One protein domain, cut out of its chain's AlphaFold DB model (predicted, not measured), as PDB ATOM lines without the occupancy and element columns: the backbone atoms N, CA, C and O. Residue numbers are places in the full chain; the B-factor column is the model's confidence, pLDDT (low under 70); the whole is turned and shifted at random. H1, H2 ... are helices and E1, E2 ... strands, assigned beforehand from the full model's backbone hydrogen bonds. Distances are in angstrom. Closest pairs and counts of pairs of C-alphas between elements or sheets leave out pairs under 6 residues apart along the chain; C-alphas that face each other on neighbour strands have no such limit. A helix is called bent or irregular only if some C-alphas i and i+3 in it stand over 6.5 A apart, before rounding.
ATOM      1  N   GLY A   3     165.176 221.448 148.121       72.56
ATOM      2  CA  GLY A   3     165.085 222.347 146.969       72.56
ATOM      3  C   GLY A   3     166.322 223.214 146.729       72.56
ATOM      4  O   GLY A   3     166.581 223.564 145.587       72.56
ATOM      5  N   ALA A   4     167.077 223.578 147.773       81.69
ATOM      6  CA  ALA A   4     168.235 224.465 147.620       81.69
ATOM      7  C   ALA A   4     169.424 223.736 146.977       81.69
ATOM      8  O   ALA A   4     170.028 224.271 146.050       81.69
ATOM      9  N   ASP A   5     169.685 222.501 147.407       78.12
ATOM     10  CA  ASP A   5     170.787 221.684 146.893       78.12
ATOM     11  C   ASP A   5     170.566 221.329 145.419       78.12
ATOM     12  O   ASP A   5     171.445 221.546 144.591       78.12
ATOM     13  N   GLY A   6     169.348 220.913 145.049       83.94
ATOM     14  CA  GLY A   6     169.010 220.648 143.648       83.94
ATOM     15  C   GLY A   6     169.108 221.889 142.751       83.94
ATOM     16  O   GLY A   6     169.529 221.795 141.601       83.94
ATOM     17  N   VAL A   7     168.768 223.077 143.267       90.12
ATOM     18  CA  VAL A   7     168.969 224.334 142.527       90.12
ATOM     19  C   VAL A   7     170.458 224.650 142.379       90.12
ATOM     20  O   VAL A   7     170.874 225.070 141.301       90.12
ATOM     21  N   ALA A   8     171.269 224.428 143.416       88.56
ATOM     22  CA  ALA A   8     172.713 224.632 143.347       88.56
ATOM     23  C   ALA A   8     173.367 223.712 142.304       88.56
ATOM     24  O   ALA A   8     174.164 224.186 141.499       88.56
ATOM     25  N   GLU A   9     172.981 222.435 142.249       87.06
ATOM     26  CA  GLU A   9     173.479 221.497 141.236       87.06
ATOM     27  C   GLU A   9     173.139 221.943 139.810       87.06
ATOM     28  O   GLU A   9     174.012 221.923 138.943       87.06
ATOM     29  N   ILE A  10     171.907 222.405 139.571       91.62
ATOM     30  CA  ILE A  10     171.490 222.935 138.264       91.62
ATOM     31  C   ILE A  10     172.325 224.163 137.887       91.62
ATOM     32  O   ILE A  10     172.803 224.258 136.760       91.62
ATOM     33  N   LEU A  11     172.534 225.091 138.824       94.00
ATOM     34  CA  LEU A  11     173.328 226.295 138.570       94.00
ATOM     35  C   LEU A  11     174.788 225.963 138.253       94.00
ATOM     36  O   LEU A  11     175.371 226.586 137.366       94.00
ATOM     37  N   ILE A  12     175.372 224.981 138.944       91.81
ATOM     38  CA  ILE A  12     176.732 224.515 138.659       91.81
ATOM     39  C   ILE A  12     176.785 223.859 137.276       91.81
ATOM     40  O   ILE A  12     177.669 224.184 136.489       91.81
ATOM     41  N   ASP A  13     175.831 222.987 136.942       93.94
ATOM     42  CA  ASP A  13     175.759 222.323 135.636       93.94
ATOM     43  C   ASP A  13     175.616 223.329 134.477       93.94
ATOM     44  O   ASP A  13     176.320 223.235 133.466       93.94
ATOM     45  N   ASP A  14     174.767 224.346 134.638       95.56
ATOM     46  CA  ASP A  14     174.596 225.423 133.660       95.56
ATOM     47  C   ASP A  14     175.856 226.297 133.532       95.56
ATOM     48  O   ASP A  14     176.241 226.686 132.419       95.56
ATOM     49  N   ALA A  15     176.540 226.580 134.646       96.06
ATOM     50  CA  ALA A  15     177.800 227.320 134.645       96.06
ATOM     51  C   ALA A  15     178.905 226.533 133.925       96.06
ATOM     52  O   ALA A  15     179.590 227.086 133.063       96.06
ATOM     53  N   VAL A  16     179.030 225.234 134.207       96.50
ATOM     54  CA  VAL A  16     179.979 224.336 133.539       96.50
ATOM     55  C   VAL A  16     179.709 224.298 132.037       96.50
ATOM     56  O   VAL A  16     180.626 224.546 131.257       96.50
ATOM     57  N   LYS A  17     178.458 224.092 131.600       95.06
ATOM     58  CA  LYS A  17     178.090 224.106 130.168       95.06
ATOM     59  C   LYS A  17     178.400 225.431 129.475       95.06
ATOM     60  O   LYS A  17     178.679 225.443 128.277       95.06
ATOM     61  N   SER A  18     178.344 226.538 130.211       95.44
ATOM     62  CA  SER A  18     178.637 227.875 129.691       95.44
ATOM     63  C   SER A  18     180.141 228.167 129.612       95.44
ATOM     64  O   SER A  18     180.589 228.850 128.689       95.44
ATOM     65  N   LEU A  19     180.926 227.664 130.570       96.06
ATOM     66  CA  LEU A  19     182.371 227.884 130.655       96.06
ATOM     67  C   LEU A  19     183.164 226.903 129.798       96.06
ATOM     68  O   LEU A  19     184.091 227.310 129.107       96.06
ATOM     69  N   PHE A  20     182.793 225.625 129.802       97.31
ATOM     70  CA  PHE A  20     183.521 224.560 129.117       97.31
ATOM     71  C   PHE A  20     183.891 224.882 127.654       97.31
ATOM     72  O   PHE A  20     185.076 224.786 127.330       97.31
ATOM     73  N   PRO A  21     182.970 225.340 126.774       96.44
ATOM     74  CA  PRO A  21     183.314 225.645 125.381       96.44
ATOM     75  C   PRO A  21     184.233 226.867 125.209       96.44
ATOM     76  O   PRO A  21     184.705 227.113 124.101       96.44
ATOM     77  N   GLN A  22     184.480 227.649 126.268       96.31
ATOM     78  CA  GLN A  22     185.454 228.747 126.247       96.31
ATOM     79  C   GLN A  22     186.893 228.240 126.410       96.31
ATOM     80  O   GLN A  22     187.824 228.930 126.001       96.31
ATOM     81  N   TYR A  23     187.071 227.038 126.973       96.75
ATOM     82  CA  TYR A  23     188.383 226.454 127.261       96.75
ATOM     83  C   TYR A  23     188.673 225.177 126.464       96.75
ATOM     84  O   TYR A  23     189.828 224.899 126.145       96.75
ATOM     85  N   PHE A  24     187.652 224.403 126.101       97.94
ATOM     86  CA  PHE A  24     187.818 223.118 125.427       97.94
ATOM     87  C   PHE A  24     186.871 222.971 124.228       97.94
ATOM     88  O   PHE A  24     185.839 223.645 124.167       97.94
ATOM     89  N   PRO A  25     187.183 222.095 123.251       96.94
ATOM     90  CA  PRO A  25     186.301 221.833 122.115       96.94
ATOM     91  C   PRO A  25     184.867 221.477 122.541       96.94
ATOM     92  O   PRO A  25     184.647 220.550 123.316       96.94
ATOM     93  N   ALA A  26     183.864 222.184 122.024       94.19
ATOM     94  CA  ALA A  26     182.476 221.963 122.429       94.19
ATOM     95  C   ALA A  26     182.003 220.519 122.162       94.19
ATOM     96  O   ALA A  26     182.233 219.968 121.084       94.19
ATOM     97  N   ILE A  27     181.280 219.934 123.122       92.62
ATOM     98  CA  ILE A  27     180.679 218.601 122.989       92.62
ATOM     99  C   ILE A  27     179.280 218.747 122.393       92.62
ATOM    100  O   ILE A  27     178.367 219.304 123.013       92.62
ATOM    101  N   ASN A  28     179.091 218.226 121.183       86.69
ATOM    102  CA  ASN A  28     177.819 218.338 120.479       86.69
ATOM    103  C   ASN A  28     176.838 217.250 120.933       86.69
ATOM    104  O   ASN A  28     177.211 216.108 121.184       86.69
ATOM    105  N   ALA A  35     182.948 209.342 114.652       85.25
ATOM    106  CA  ALA A  35     183.776 210.541 114.705       85.25
ATOM    107  C   ALA A  35     184.661 210.503 115.952       85.25
ATOM    108  O   ALA A  35     184.142 210.545 117.064       85.25
ATOM    109  N   LYS A  36     185.985 210.485 115.749       88.88
ATOM    110  CA  LYS A  36     186.935 210.644 116.850       88.88
ATOM    111  C   LYS A  36     186.750 212.022 117.491       88.88
ATOM    112  O   LYS A  36     186.767 213.031 116.777       88.88
ATOM    113  N   THR A  37     186.601 212.066 118.808       93.19
ATOM    114  CA  THR A  37     186.540 213.309 119.584       93.19
ATOM    115  C   THR A  37     187.849 213.545 120.345       93.19
ATOM    116  O   THR A  37     188.587 212.593 120.614       93.19
ATOM    117  N   PRO A  38     188.150 214.799 120.737       96.06
ATOM    118  CA  PRO A  38     189.290 215.100 121.609       96.06
ATOM    119  C   PRO A  38     189.245 214.367 122.958       96.06
ATOM    120  O   PRO A  38     190.270 214.211 123.607       96.06
ATOM    121  N   TYR A  39     188.068 213.895 123.380       96.94
ATOM    122  CA  TYR A  39     187.849 213.296 124.695       96.94
ATOM    123  C   TYR A  39     187.893 211.769 124.690       96.94
ATOM    124  O   TYR A  39     187.788 211.167 125.756       96.94
ATOM    125  N   ASP A  40     188.035 211.130 123.526       95.12
ATOM    126  CA  ASP A  40     187.910 209.674 123.399       95.12
ATOM    127  C   ASP A  40     188.941 208.916 124.238       95.12
ATOM    128  O   ASP A  40     188.603 207.905 124.848       95.12
ATOM    129  N   ASP A  41     190.174 209.420 124.314       96.62
ATOM    130  CA  ASP A  41     191.235 208.774 125.089       96.62
ATOM    131  C   ASP A  41     190.915 208.844 126.599       96.62
ATOM    132  O   ASP A  41     191.012 207.837 127.299       96.62
ATOM    133  N   LEU A  42     190.408 209.985 127.089       97.38
ATOM    134  CA  LEU A  42     189.958 210.142 128.480       97.38
ATOM    135  C   LEU A  42     188.740 209.259 128.793       97.38
ATOM    136  O   LEU A  42     188.679 208.627 129.844       97.38
ATOM    137  N   LEU A  43     187.772 209.180 127.879       95.38
ATOM    138  CA  LEU A  43     186.616 208.293 128.029       95.38
ATOM    139  C   LEU A  43     187.037 206.820 128.044       95.38
ATOM    140  O   LEU A  43     186.514 206.038 128.838       95.38
ATOM    141  N   SER A  44     188.010 206.446 127.211       94.69
ATOM    142  CA  SER A  44     188.599 205.109 127.214       94.69
ATOM    143  C   SER A  44     189.321 204.807 128.528       94.69
ATOM    144  O   SER A  44     189.242 203.675 129.000       94.69
ATOM    145  N   TRP A  45     189.996 205.789 129.134       96.19
ATOM    146  CA  TRP A  45     190.627 205.629 130.446       96.19
ATOM    147  C   TRP A  45     189.592 205.300 131.528       96.19
ATOM    148  O   TRP A  45     189.743 204.311 132.244       96.19
ATOM    149  N   PHE A  46     188.484 206.051 131.582       95.56
ATOM    150  CA  PHE A  46     187.382 205.771 132.512       95.56
ATOM    151  C   PHE A  46     186.730 204.410 132.266       95.56
ATOM    152  O   PHE A  46     186.371 203.737 133.222       95.56
ATOM    153  N   PHE A  47     186.591 203.994 131.005       92.25
ATOM    154  CA  PHE A  47     186.018 202.693 130.653       92.25
ATOM    155  C   PHE A  47     186.898 201.505 131.080       92.25
ATOM    156  O   PHE A  47     186.389 200.417 131.334       92.25
ATOM    157  N   GLN A  48     188.221 201.686 131.121       92.06
ATOM    158  CA  GLN A  48     189.172 200.638 131.510       92.06
ATOM    159  C   GLN A  48     189.468 200.618 133.016       92.06
ATOM    160  O   GLN A  48     189.957 199.607 133.522       92.06
ATOM    161  N   GLY A  49     189.226 201.732 133.708       89.25
ATOM    162  CA  GLY A  49     189.475 201.899 135.137       89.25
ATOM    163  C   GLY A  49     188.237 201.682 136.008       89.25
ATOM    164  O   GLY A  49     187.130 201.467 135.528       89.25
ATOM    165  N   GLU A  50     188.430 201.775 137.324       85.69
ATOM    166  CA  GLU A  50     187.344 201.656 138.316       85.69
ATOM    167  C   GLU A  50     186.587 202.983 138.543       85.69
ATOM    168  O   GLU A  50     185.542 203.009 139.196       85.69
ATOM    169  N   GLY A  51     187.100 204.085 137.984       86.56
ATOM    170  CA  GLY A  51     186.593 205.443 138.162       86.56
ATOM    171  C   GLY A  51     187.613 206.375 138.818       86.56
ATOM    172  O   GLY A  51     188.791 206.049 138.957       86.56
ATOM    173  N   PHE A  52     187.151 207.560 139.203       92.50
ATOM    174  CA  PHE A  52     187.928 208.593 139.886       92.50
ATOM    175  C   PHE A  52     187.113 209.155 141.048       92.50
ATOM    176  O   PHE A  52     185.939 209.479 140.878       92.50
ATOM    177  N   GLU A  53     187.734 209.297 142.215       95.25
ATOM    178  CA  GLU A  53     187.095 209.864 143.401       95.25
ATOM    179  C   GLU A  53     187.698 211.221 143.747       95.25
ATOM    180  O   GLU A  53     188.916 211.397 143.771       95.25
ATOM    181  N   LEU A  54     186.818 212.174 144.029       95.38
ATOM    182  CA  LEU A  54     187.148 213.516 144.475       95.38
ATOM    183  C   LEU A  54     186.529 213.716 145.854       95.38
ATOM    184  O   LEU A  54     185.317 213.919 145.956       95.38
ATOM    185  N   LEU A  55     187.348 213.596 146.900       96.62
ATOM    186  CA  LEU A  55     186.887 213.711 148.282       96.62
ATOM    187  C   LEU A  55     186.829 215.175 148.721       96.62
ATOM    188  O   LEU A  55     187.692 215.968 148.349       96.62
ATOM    189  N   ASP A  56     185.842 215.518 149.545       93.94
ATOM    190  CA  ASP A  56     185.625 216.899 150.005       93.94
ATOM    191  C   ASP A  56     186.754 217.412 150.903       93.94
ATOM    192  O   ASP A  56     187.062 218.600 150.914       93.94
ATOM    193  N   GLU A  57     187.368 216.499 151.655       96.44
ATOM    194  CA  GLU A  57     188.406 216.792 152.647       96.44
ATOM    195  C   GLU A  57     189.823 216.586 152.083       96.44
ATOM    196  O   GLU A  57     190.785 216.488 152.846       96.44
ATOM    197  N   PHE A  58     189.976 216.485 150.755       97.19
ATOM    198  CA  PHE A  58     191.303 216.441 150.146       97.19
ATOM    199  C   PHE A  58     192.099 217.700 150.478       97.19
ATOM    200  O   PHE A  58     191.651 218.831 150.291       97.19
ATOM    201  N   THR A  59     193.346 217.496 150.893       97.94
ATOM    202  CA  THR A  59     194.348 218.559 150.853       97.94
ATOM    203  C   THR A  59     194.642 218.952 149.404       97.94
ATOM    204  O   THR A  59     194.491 218.148 148.481       97.94
ATOM    205  N   ASP A  60     195.161 220.163 149.190       95.88
ATOM    206  CA  ASP A  60     195.615 220.605 147.864       95.88
ATOM    207  C   ASP A  60     196.579 219.605 147.203       95.88
ATOM    208  O   ASP A  60     196.562 219.435 145.984       95.88
ATOM    209  N   GLU A  61     197.439 218.948 147.987       97.44
ATOM    210  CA  GLU A  61     198.380 217.949 147.478       97.44
ATOM    211  C   GLU A  61     197.658 216.681 147.005       97.44
ATOM    212  O   GLU A  61     197.934 216.192 145.909       97.44
ATOM    213  N   GLU A  62     196.712 216.167 147.790       97.81
ATOM    214  CA  GLU A  62     195.919 214.982 147.440       97.81
ATOM    215  C   GLU A  62     195.023 215.238 146.231       97.81
ATOM    216  O   GLU A  62     194.978 214.413 145.316       97.81
ATOM    217  N   TYR A  63     194.383 216.407 146.185       97.25
ATOM    218  CA  TYR A  63     193.593 216.867 145.049       97.25
ATOM    219  C   TYR A  63     194.425 216.870 143.759       97.25
ATOM    220  O   TYR A  63     194.070 216.226 142.765       97.25
ATOM    221  N   LYS A  64     195.592 217.523 143.792       97.38
ATOM    222  CA  LYS A  64     196.501 217.610 142.643       97.38
ATOM    223  C   LYS A  64     197.024 216.243 142.227       97.38
ATOM    224  O   LYS A  64     196.978 215.910 141.045       97.38
ATOM    225  N   ARG A  65     197.468 215.428 143.188       96.88
ATOM    226  CA  ARG A  65     197.997 214.084 142.926       96.88
ATOM    227  C   ARG A  65     196.952 213.189 142.270       96.88
ATOM    228  O   ARG A  65     197.284 212.459 141.339       96.88
ATOM    229  N   THR A  66     195.709 213.242 142.738       95.38
ATOM    230  CA  THR A  66     194.625 212.416 142.195       95.38
ATOM    231  C   THR A  66     194.298 212.833 140.757       95.38
ATOM    232  O   THR A  66     194.192 211.973 139.886       95.38
ATOM    233  N   LEU A  67     194.251 214.137 140.456       97.38
ATOM    234  CA  LEU A  67     194.068 214.638 139.084       97.38
ATOM    235  C   LEU A  67     195.268 214.375 138.159       97.38
ATOM    236  O   LEU A  67     195.100 214.180 136.956       97.38
ATOM    237  N   ASP A  68     196.491 214.390 138.688       96.56
ATOM    238  CA  ASP A  68     197.701 214.012 137.946       96.56
ATOM    239  C   ASP A  68     197.753 212.505 137.650       96.56
ATOM    240  O   ASP A  68     198.390 212.096 136.678       96.56
ATOM    241  N   GLY A  69     197.032 211.694 138.431       95.38
ATOM    242  CA  GLY A  69     196.847 210.260 138.212       95.38
ATOM    243  C   GLY A  69     196.045 209.899 136.957       95.38
ATOM    244  O   GLY A  69     196.010 208.724 136.602       95.38
ATOM    245  N   ILE A  70     195.450 210.887 136.274       97.00
ATOM    246  CA  ILE A  70     194.751 210.728 134.992       97.00
ATOM    247  C   ILE A  70     195.594 211.389 133.884       97.00
ATOM    248  O   ILE A  70     195.523 212.613 133.684       97.00
ATOM    249  N   PRO A  71     196.429 210.624 133.156       96.44
ATOM    250  CA  PRO A  71     197.331 211.164 132.139       96.44
ATOM    251  C   PRO A  71     196.619 211.976 131.049       96.44
ATOM    252  O   PRO A  71     197.125 213.010 130.607       96.44
ATOM    253  N   GLU A  72     195.427 211.542 130.654       97.69
ATOM    254  CA  GLU A  72     194.631 212.101 129.567       97.69
ATOM    255  C   GLU A  72     194.122 213.509 129.904       97.69
ATOM    256  O   GLU A  72     194.057 214.361 129.017       97.69
ATOM    257  N   LEU A  73     193.880 213.822 131.185       97.81
ATOM    258  CA  LEU A  73     193.591 215.198 131.612       97.81
ATOM    259  C   LEU A  73     194.786 216.111 131.349       97.81
ATOM    260  O   LEU A  73     194.637 217.195 130.793       97.81
ATOM    261  N   SER A  74     195.991 215.665 131.706       96.62
ATOM    262  CA  SER A  74     197.211 216.441 131.457       96.62
ATOM    263  C   SER A  74     197.457 216.656 129.964       96.62
ATOM    264  O   SER A  74     197.978 217.704 129.582       96.62
ATOM    265  N   GLN A  75     197.091 215.683 129.128       97.88
ATOM    266  CA  GLN A  75     197.200 215.803 127.679       97.88
ATOM    267  C   GLN A  75     196.228 216.853 127.129       97.88
ATOM    268  O   GLN A  75     196.660 217.747 126.404       97.88
ATOM    269  N   LEU A  76     194.961 216.824 127.551       98.06
ATOM    270  CA  LEU A  76     193.952 217.806 127.139       98.06
ATOM    271  C   LEU A  76     194.348 219.246 127.490       98.06
ATOM    272  O   LEU A  76     194.188 220.143 126.662       98.06
ATOM    273  N   ILE A  77     194.908 219.477 128.686       97.69
ATOM    274  CA  ILE A  77     195.397 220.815 129.055       97.69
ATOM    275  C   ILE A  77     196.536 221.248 128.130       97.69
ATOM    276  O   ILE A  77     196.521 222.365 127.626       97.69
ATOM    277  N   LYS A  78     197.512 220.373 127.868       97.19
ATOM    278  CA  LYS A  78     198.645 220.703 126.988       97.19
ATOM    279  C   LYS A  78     198.207 221.014 125.558       97.19
ATOM    280  O   LYS A  78     198.824 221.855 124.914       97.19
ATOM    281  N   GLU A  79     197.181 220.333 125.058       97.88
ATOM    282  CA  GLU A  79     196.694 220.512 123.688       97.88
ATOM    283  C   GLU A  79     195.836 221.765 123.515       97.88
ATOM    284  O   GLU A  79     195.954 222.454 122.502       97.88
ATOM    285  N   HIS A  80     194.972 222.066 124.485       97.62
ATOM    286  CA  HIS A  80     193.966 223.120 124.338       97.62
ATOM    287  C   HIS A  80     194.266 224.388 125.134       97.62
ATOM    288  O   HIS A  80     193.782 225.455 124.770       97.62
ATOM    289  N   GLN A  81     195.055 224.285 126.200       97.31
ATOM    290  CA  GLN A  81     195.334 225.361 127.150       97.31
ATOM    291  C   GLN A  81     196.831 225.407 127.555       97.31
ATOM    292  O   GLN A  81     197.140 225.466 128.748       97.31
ATOM    293  N   PRO A  82     197.791 225.379 126.599       96.50
ATOM    294  CA  PRO A  82     199.225 225.250 126.902       96.50
ATOM    295  C   PRO A  82     199.810 226.422 127.704       96.50
ATOM    296  O   PRO A  82     200.757 226.225 128.466       96.50
ATOM    297  N   ASP A  83     199.243 227.619 127.542       95.94
ATOM    298  CA  ASP A  83     199.714 228.862 128.164       95.94
ATOM    299  C   ASP A  83     198.877 229.273 129.390       95.94
ATOM    300  O   ASP A  83     199.002 230.396 129.886       95.94
ATOM    301  N   PHE A  84     197.997 228.393 129.878       95.00
ATOM    302  CA  PHE A  84     197.144 228.694 131.027       95.00
ATOM    303  C   PHE A  84     197.968 228.822 132.323       95.00
ATOM    304  O   PHE A  84     198.954 228.092 132.488       95.00
ATOM    305  N   PRO A  85     197.592 229.719 133.259       95.81
ATOM    306  CA  PRO A  85     198.292 229.873 134.533       95.81
ATOM    307  C   PRO A  85     198.444 228.537 135.265       95.81
ATOM    308  O   PRO A  85     197.479 227.793 135.445       95.81
ATOM    309  N   LYS A  86     199.673 228.214 135.684       90.88
ATOM    310  CA  LYS A  86     200.009 226.896 136.255       90.88
ATOM    311  C   LYS A  86     199.284 226.637 137.570       90.88
ATOM    312  O   LYS A  86     198.971 225.491 137.880       90.88
ATOM    313  N   GLU A  87     199.043 227.698 138.325       91.00
ATOM    314  CA  GLU A  87     198.260 227.714 139.552       91.00
ATOM    315  C   GLU A  87     196.822 227.216 139.339       91.00
ATOM    316  O   GLU A  87     196.296 226.524 140.211       91.00
ATOM    317  N   ASP A  88     196.247 227.450 138.156       93.94
ATOM    318  CA  ASP A  88     194.838 227.186 137.853       93.94
ATOM    319  C   ASP A  88     194.632 225.958 136.942       93.94
ATOM    320  O   ASP A  88     193.501 225.549 136.672       93.94
ATOM    321  N   VAL A  89     195.710 225.311 136.478       96.44
ATOM    322  CA  VAL A  89     195.638 224.130 135.593       96.44
ATOM    323  C   VAL A  89     194.802 222.999 136.196       96.44
ATOM    324  O   VAL A  89     194.072 222.319 135.479       96.44
ATOM    325  N   TYR A  90     194.879 222.789 137.510       97.50
ATOM    326  CA  TYR A  90     194.120 221.726 138.171       97.50
ATOM    327  C   TYR A  90     192.617 221.994 138.161       97.50
ATOM    328  O   TYR A  90     191.843 221.069 137.936       97.50
ATOM    329  N   PHE A  91     192.207 223.257 138.291       95.88
ATOM    330  CA  PHE A  91     190.810 223.633 138.106       95.88
ATOM    331  C   PHE A  91     190.332 223.316 136.684       95.88
ATOM    332  O   PHE A  91     189.241 222.784 136.511       95.88
ATOM    333  N   LEU A  92     191.156 223.560 135.657       97.19
ATOM    334  CA  LEU A  92     190.798 223.166 134.293       97.19
ATOM    335  C   LEU A  92     190.669 221.650 134.126       97.19
ATOM    336  O   LEU A  92     189.769 221.201 133.421       97.19
ATOM    337  N   LYS A  93     191.536 220.857 134.766       98.06
ATOM    338  CA  LYS A  93     191.415 219.390 134.752       98.06
ATOM    339  C   LYS A  93     190.085 218.939 135.348       98.06
ATOM    340  O   LYS A  93     189.405 218.103 134.761       98.06
ATOM    341  N   GLU A  94     189.699 219.518 136.478       97.25
ATOM    342  CA  GLU A  94     188.396 219.255 137.075       97.25
ATOM    343  C   GLU A  94     187.258 219.722 136.149       97.25
ATOM    344  O   GLU A  94     186.359 218.940 135.849       97.25
ATOM    345  N   LEU A  95     187.333 220.932 135.583       97.38
ATOM    346  CA  LEU A  95     186.344 221.447 134.628       97.38
ATOM    347  C   LEU A  95     186.141 220.502 133.433       97.38
ATOM    348  O   LEU A  95     185.011 220.369 132.959       97.38
ATOM    349  N   VAL A  96     187.193 219.811 132.973       98.12
ATOM    350  CA  VAL A  96     187.066 218.776 131.936       98.12
ATOM    351  C   VAL A  96     186.125 217.655 132.385       98.12
ATOM    352  O   VAL A  96     185.184 217.315 131.663       98.12
ATOM    353  N   LEU A  97     186.355 217.098 133.578       97.81
ATOM    354  CA  LEU A  97     185.538 216.017 134.137       97.81
ATOM    355  C   LEU A  97     184.084 216.454 134.314       97.81
ATOM    356  O   LEU A  97     183.165 215.758 133.878       97.81
ATOM    357  N   TRP A  98     183.868 217.633 134.895       97.00
ATOM    358  CA  TRP A  98     182.528 218.182 135.087       97.00
ATOM    359  C   TRP A  98     181.829 218.455 133.756       97.00
ATOM    360  O   TRP A  98     180.659 218.117 133.612       97.00
ATOM    361  N   GLY A  99     182.533 218.977 132.749       97.31
ATOM    362  CA  GLY A  99     181.977 219.171 131.411       97.31
ATOM    363  C   GLY A  99     181.527 217.863 130.765       97.31
ATOM    364  O   GLY A  99     180.428 217.783 130.213       97.31
ATOM    365  N   LEU A 100     182.319 216.798 130.890       96.88
ATOM    366  CA  LEU A 100     181.925 215.479 130.399       96.88
ATOM    367  C   LEU A 100     180.689 214.935 131.126       96.88
ATOM    368  O   LEU A 100     179.815 214.353 130.480       96.88
ATOM    369  N   VAL A 101     180.563 215.166 132.432       96.06
ATOM    370  CA  VAL A 101     179.359 214.816 133.206       96.06
ATOM    371  C   VAL A 101     178.146 215.620 132.729       96.06
ATOM    372  O   VAL A 101     177.117 215.041 132.377       96.06
ATOM    373  N   SER A 102     178.279 216.943 132.610       94.75
ATOM    374  CA  SER A 102     177.237 217.856 132.126       94.75
ATOM    375  C   SER A 102     176.724 217.509 130.722       94.75
ATOM    376  O   SER A 102     175.557 217.745 130.389       94.75
ATOM    377  N   HIS A 103     177.583 216.913 129.892       93.62
ATOM    378  CA  HIS A 103     177.261 216.438 128.546       93.62
ATOM    379  C   HIS A 103     176.923 214.941 128.473       93.62
ATOM    380  O   HIS A 103     176.782 214.402 127.373       93.62
ATOM    381  N   LYS A 104     176.730 214.276 129.621       93.06
ATOM    382  CA  LYS A 104     176.372 212.851 129.728       93.06
ATOM    383  C   LYS A 104     177.354 211.933 128.994       93.06
ATOM    384  O   LYS A 104     176.934 210.983 128.341       93.06
ATOM    385  N   LYS A 105     178.645 212.256 129.054       93.62
ATOM    386  CA  LYS A 105     179.757 211.422 128.575       93.62
ATOM    387  C   LYS A 105     180.397 210.628 129.720       93.62
ATOM    388  O   LYS A 105     180.891 209.535 129.483       93.62
ATOM    389  N   LEU A 106     180.319 211.149 130.945       95.69
ATOM    390  CA  LEU A 106     180.644 210.462 132.198       95.69
ATOM    391  C   LEU A 106     179.453 210.535 133.160       95.69
ATOM    392  O   LEU A 106     178.555 211.364 132.986       95.69
ATOM    393  N   SER A 107     179.452 209.672 134.172       94.69
ATOM    394  CA  SER A 107     178.541 209.752 135.316       94.69
ATOM    395  C   SER A 107     179.267 210.347 136.527       94.69
ATOM    396  O   SER A 107     180.489 210.238 136.638       94.69
ATOM    397  N   LYS A 108     178.515 210.993 137.425       93.38
ATOM    398  CA  LYS A 108     179.010 211.489 138.713       93.38
ATOM    399  C   LYS A 108     177.992 211.168 139.795       93.38
ATOM    400  O   LYS A 108     176.842 211.583 139.680       93.38
ATOM    401  N   ASN A 109     178.435 210.500 140.850       92.12
ATOM    402  CA  ASN A 109     177.606 210.160 141.998       92.12
ATOM    403  C   ASN A 109     178.145 210.856 143.248       92.12
ATOM    404  O   ASN A 109     179.337 210.771 143.538       92.12
ATOM    405  N   ARG A 110     177.269 211.554 143.977       90.50
ATOM    406  CA  ARG A 110     177.580 212.105 145.298       90.50
ATOM    407  C   ARG A 110     177.502 210.988 146.338       90.50
ATOM    408  O   ARG A 110     176.527 210.242 146.359       90.50
ATOM    409  N   PHE A 111     178.492 210.910 147.217       91.69
ATOM    410  CA  PHE A 111     178.477 210.059 148.405       91.69
ATOM    411  C   PHE A 111     178.881 210.876 149.642       91.69
ATOM    412  O   PHE A 111     178.987 212.101 149.558       91.69
ATOM    413  N   ALA A 112     179.006 210.235 150.808       92.56
ATOM    414  CA  ALA A 112     179.155 210.954 152.075       92.56
ATOM    415  C   ALA A 112     180.460 211.766 152.153       92.56
ATOM    416  O   ALA A 112     180.446 212.861 152.708       92.56
ATOM    417  N   GLU A 113     181.543 211.257 151.571       94.38
ATOM    418  CA  GLU A 113     182.876 211.858 151.644       94.38
ATOM    419  C   GLU A 113     183.313 212.569 150.350       94.38
ATOM    420  O   GLU A 113     184.423 213.100 150.302       94.38
ATOM    421  N   GLY A 114     182.491 212.581 149.291       94.88
ATOM    422  CA  GLY A 114     182.879 213.212 148.029       94.88
ATOM    423  C   GLY A 114     182.033 212.849 146.812       94.88
ATOM    424  O   GLY A 114     180.833 212.574 146.895       94.88
ATOM    425  N   TYR A 115     182.676 212.880 145.645       94.38
ATOM    426  CA  TYR A 115     182.103 212.498 144.357       94.38
ATOM    427  C   TYR A 115     182.881 211.363 143.709       94.38
ATOM    428  O   TYR A 115     184.108 211.362 143.722       94.38
ATOM    429  N   GLN A 116     182.167 210.436 143.077       95.25
ATOM    430  CA  GLN A 116     182.756 209.400 142.239       95.25
ATOM    431  C   GLN A 116     182.363 209.640 140.783       95.25
ATOM    432  O   GLN A 116     181.178 209.692 140.450       95.25
ATOM    433  N   PHE A 117     183.365 209.781 139.923       96.00
ATOM    434  CA  PHE A 117     183.239 209.871 138.477       96.00
ATOM    435  C   PHE A 117     183.487 208.492 137.873       96.00
ATOM    436  O   PHE A 117     184.482 207.841 138.192       96.00
ATOM    437  N   LYS A 118     182.599 208.051 136.987       94.81
ATOM    438  CA  LYS A 118     182.694 206.751 136.317       94.81
ATOM    439  C   LYS A 118     182.318 206.874 134.851       94.81
ATOM    440  O   LYS A 118     181.661 207.835 134.432       94.81
ATOM    441  N   ASP A 119     182.694 205.866 134.074       93.38
ATOM    442  CA  ASP A 119     182.098 205.678 132.763       93.38
ATOM    443  C   ASP A 119     180.567 205.493 132.893       93.38
ATOM    444  O   ASP A 119     180.015 205.245 133.971       93.38
ATOM    445  N   LEU A 120     179.844 205.664 131.788       86.12
ATOM    446  CA  LEU A 120     178.386 205.552 131.818       86.12
ATOM    447  C   LEU A 120     177.921 204.109 132.034       86.12
ATOM    448  O   LEU A 120     176.898 203.909 132.677       86.12
ATOM    449  N   TYR A 121     178.630 203.110 131.513       74.31
ATOM    450  CA  TYR A 121     178.211 201.711 131.527       74.31
ATOM    451  C   TYR A 121     178.461 201.038 132.875       74.31
ATOM    452  O   TYR A 121     177.589 200.289 133.318       74.31
ATOM    453  N   GLY A 122     179.563 201.354 133.565       62.22
ATOM    454  CA  GLY A 122     179.791 200.915 134.944       62.22
ATOM    455  C   GLY A 122     178.637 201.312 135.871       62.22
ATOM    456  O   GLY A 122     178.139 200.490 136.638       62.22
ATOM    457  N   SER A 123     178.101 202.527 135.701       57.22
ATOM    458  CA  SER A 123     176.965 203.012 136.501       57.22
ATOM    459  C   SER A 123     175.636 202.276 136.255       57.22
ATOM    460  O   SER A 123     174.790 202.245 137.146       57.22
ATOM    461  N   TYR A 124     175.437 201.652 135.083       56.53
ATOM    462  CA  TYR A 124     174.228 200.859 134.801       56.53
ATOM    463  C   TYR A 124     174.264 199.469 135.445       56.53
ATOM    464  O   TYR A 124     173.204 198.917 135.730       56.53
ATOM    465  N   ILE A 125     175.455 198.895 135.643       57.66
ATOM    466  CA  ILE A 125     175.614 197.550 136.217       57.66
ATOM    467  C   ILE A 125     175.508 197.603 137.746       57.66
ATOM    468  O   ILE A 125     174.898 196.715 138.328       57.66
ATOM    469  N   ASP A 126     176.004 198.674 138.376       57.94
ATOM    470  CA  ASP A 126     175.920 198.886 139.833       57.94
ATOM    471  C   ASP A 126     174.464 199.054 140.344       57.94
ATOM    472  O   ASP A 126     174.205 198.944 141.541       57.94
ATOM    473  N   GLY A 127     173.509 199.336 139.449       55.97
ATOM    474  CA  GLY A 127     172.086 199.527 139.762       55.97
ATOM    475  C   GLY A 127     171.184 198.295 139.584       55.97
ATOM    476  O   GLY A 127     169.963 198.446 139.683       55.97
TER     477      GLY A 127
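Overview. This is residues 3 to 28 and 35 to 127 of the 128 residues of the protein "Magnesium chelatase" of Zobellia amurskyensis (UniProt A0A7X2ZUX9). A small sheet of three strands, E1, E3 and E2, has helix H5 over one face, and H5 runs through the middle of the domain. The long helix H1 crosses H5 on the side away from the sheet, and its residues 3 to 9 stick out; H3 and H4 pack on H5 at steep angles, H2 lies antiparallel to H4, and the short H6 sits past one end of E2. The printed part has 119 residues, with six named helices and three named strands in the order H1 H2 E1 H3 H4 H5 E2 E3 H6; the sheet's order is E1 E3 E2, antiparallel throughout, and the class is mostly helix. The whole is compact, with a radius of gyration of the C-alphas of 14.1 A, and the C-alphas span 38 by 33 by 27 A.

Along the chain. In the sheet, E1 is residues 52 to 55, E3 is residues 114 to 118 and E2 is residues 107 to 110; E3, the longest strand, measures 13.4 A from first to last C-alpha. H5, residues 89 to 102, is 19.7 A long and begins with C-alpha 89 at (195.638, 224.130, 135.593). H1, residues 3 to 23, is the longest helix at 30.8 A, from C-alpha 3 at (165.085, 222.347, 146.969) to C-alpha 23 at (188.383, 226.454, 127.261). It is irregular, but only just: C-alphas 18 and 21 are 6.7 A apart. H2 is residues 40 to 48, H3 residues 60 to 68, and H4 residues 71 to 80, 14.7 A long. H6, residues 120 to 125, ends with C-alpha 125 at (175.614, 197.550, 136.217).

Arrangement. E3 is the inner strand, with E1 and E2 at the edges. E1 and E3 are antiparallel at 171 degrees, with N 54 and O 115 at 2.8 A, within hydrogen-bond range. E2 and E3 form an antiparallel hairpin at 161 degrees, with N 109 and O 116 at 2.9 A, also within range. H5 is on one face of the sheet, giving two layers, a helix on one face of a sheet; its height over the sheet is 10.5 A. It lies over E1 and E2, and on the local plane it runs slantwise to the strands, only just, at 59 degrees to E1. H5 is also the hub, touching three helices. H1 touches it with residues 13 to 20 alone, at a steep tilt of 66 degrees, opposite ways; the closest C-alphas, of Asp 13 and Ser 102, are 5.9 A apart. H4 touches H5 about perpendicular, at 81 degrees, with the C-alphas of Leu 73 and Lys 93 closest at 5.7 A. H3 touches residues 90 to 94 of H5 at a steep tilt of 61 degrees, the C-alphas of Lys 64 and Tyr 90 being closest at 6.5 A. H2 touches H4 at a shallow tilt of 12 degrees, opposite ways, with the C-alphas of Leu 42 and Glu 72 closest at 5.2 A. H2, H3 and H6 only graze the sheet; H1 and H4 are not on it. H1 and H6 are apart. Every O i to N i+4 pair is within hydrogen-bond range in H2, H3, H4 and H5, against 14 of 17 in H1 and 1 of 2 in H6.

Size, cuts and confidence. The two C-alphas farthest apart, of Asp 83 and Gly 127, are 41.9 A apart. Residues 29 to 34 are not printed, and C-alphas 28 and 35 are 11.4 A apart across this cut, in the link from H1 to H2. Of the links that are printed whole, H4 to H5 is short but not tight, the others are tight, and none is long. The mean pLDDT of the printed part is 92.3, and residues 122 to 127 are under 70.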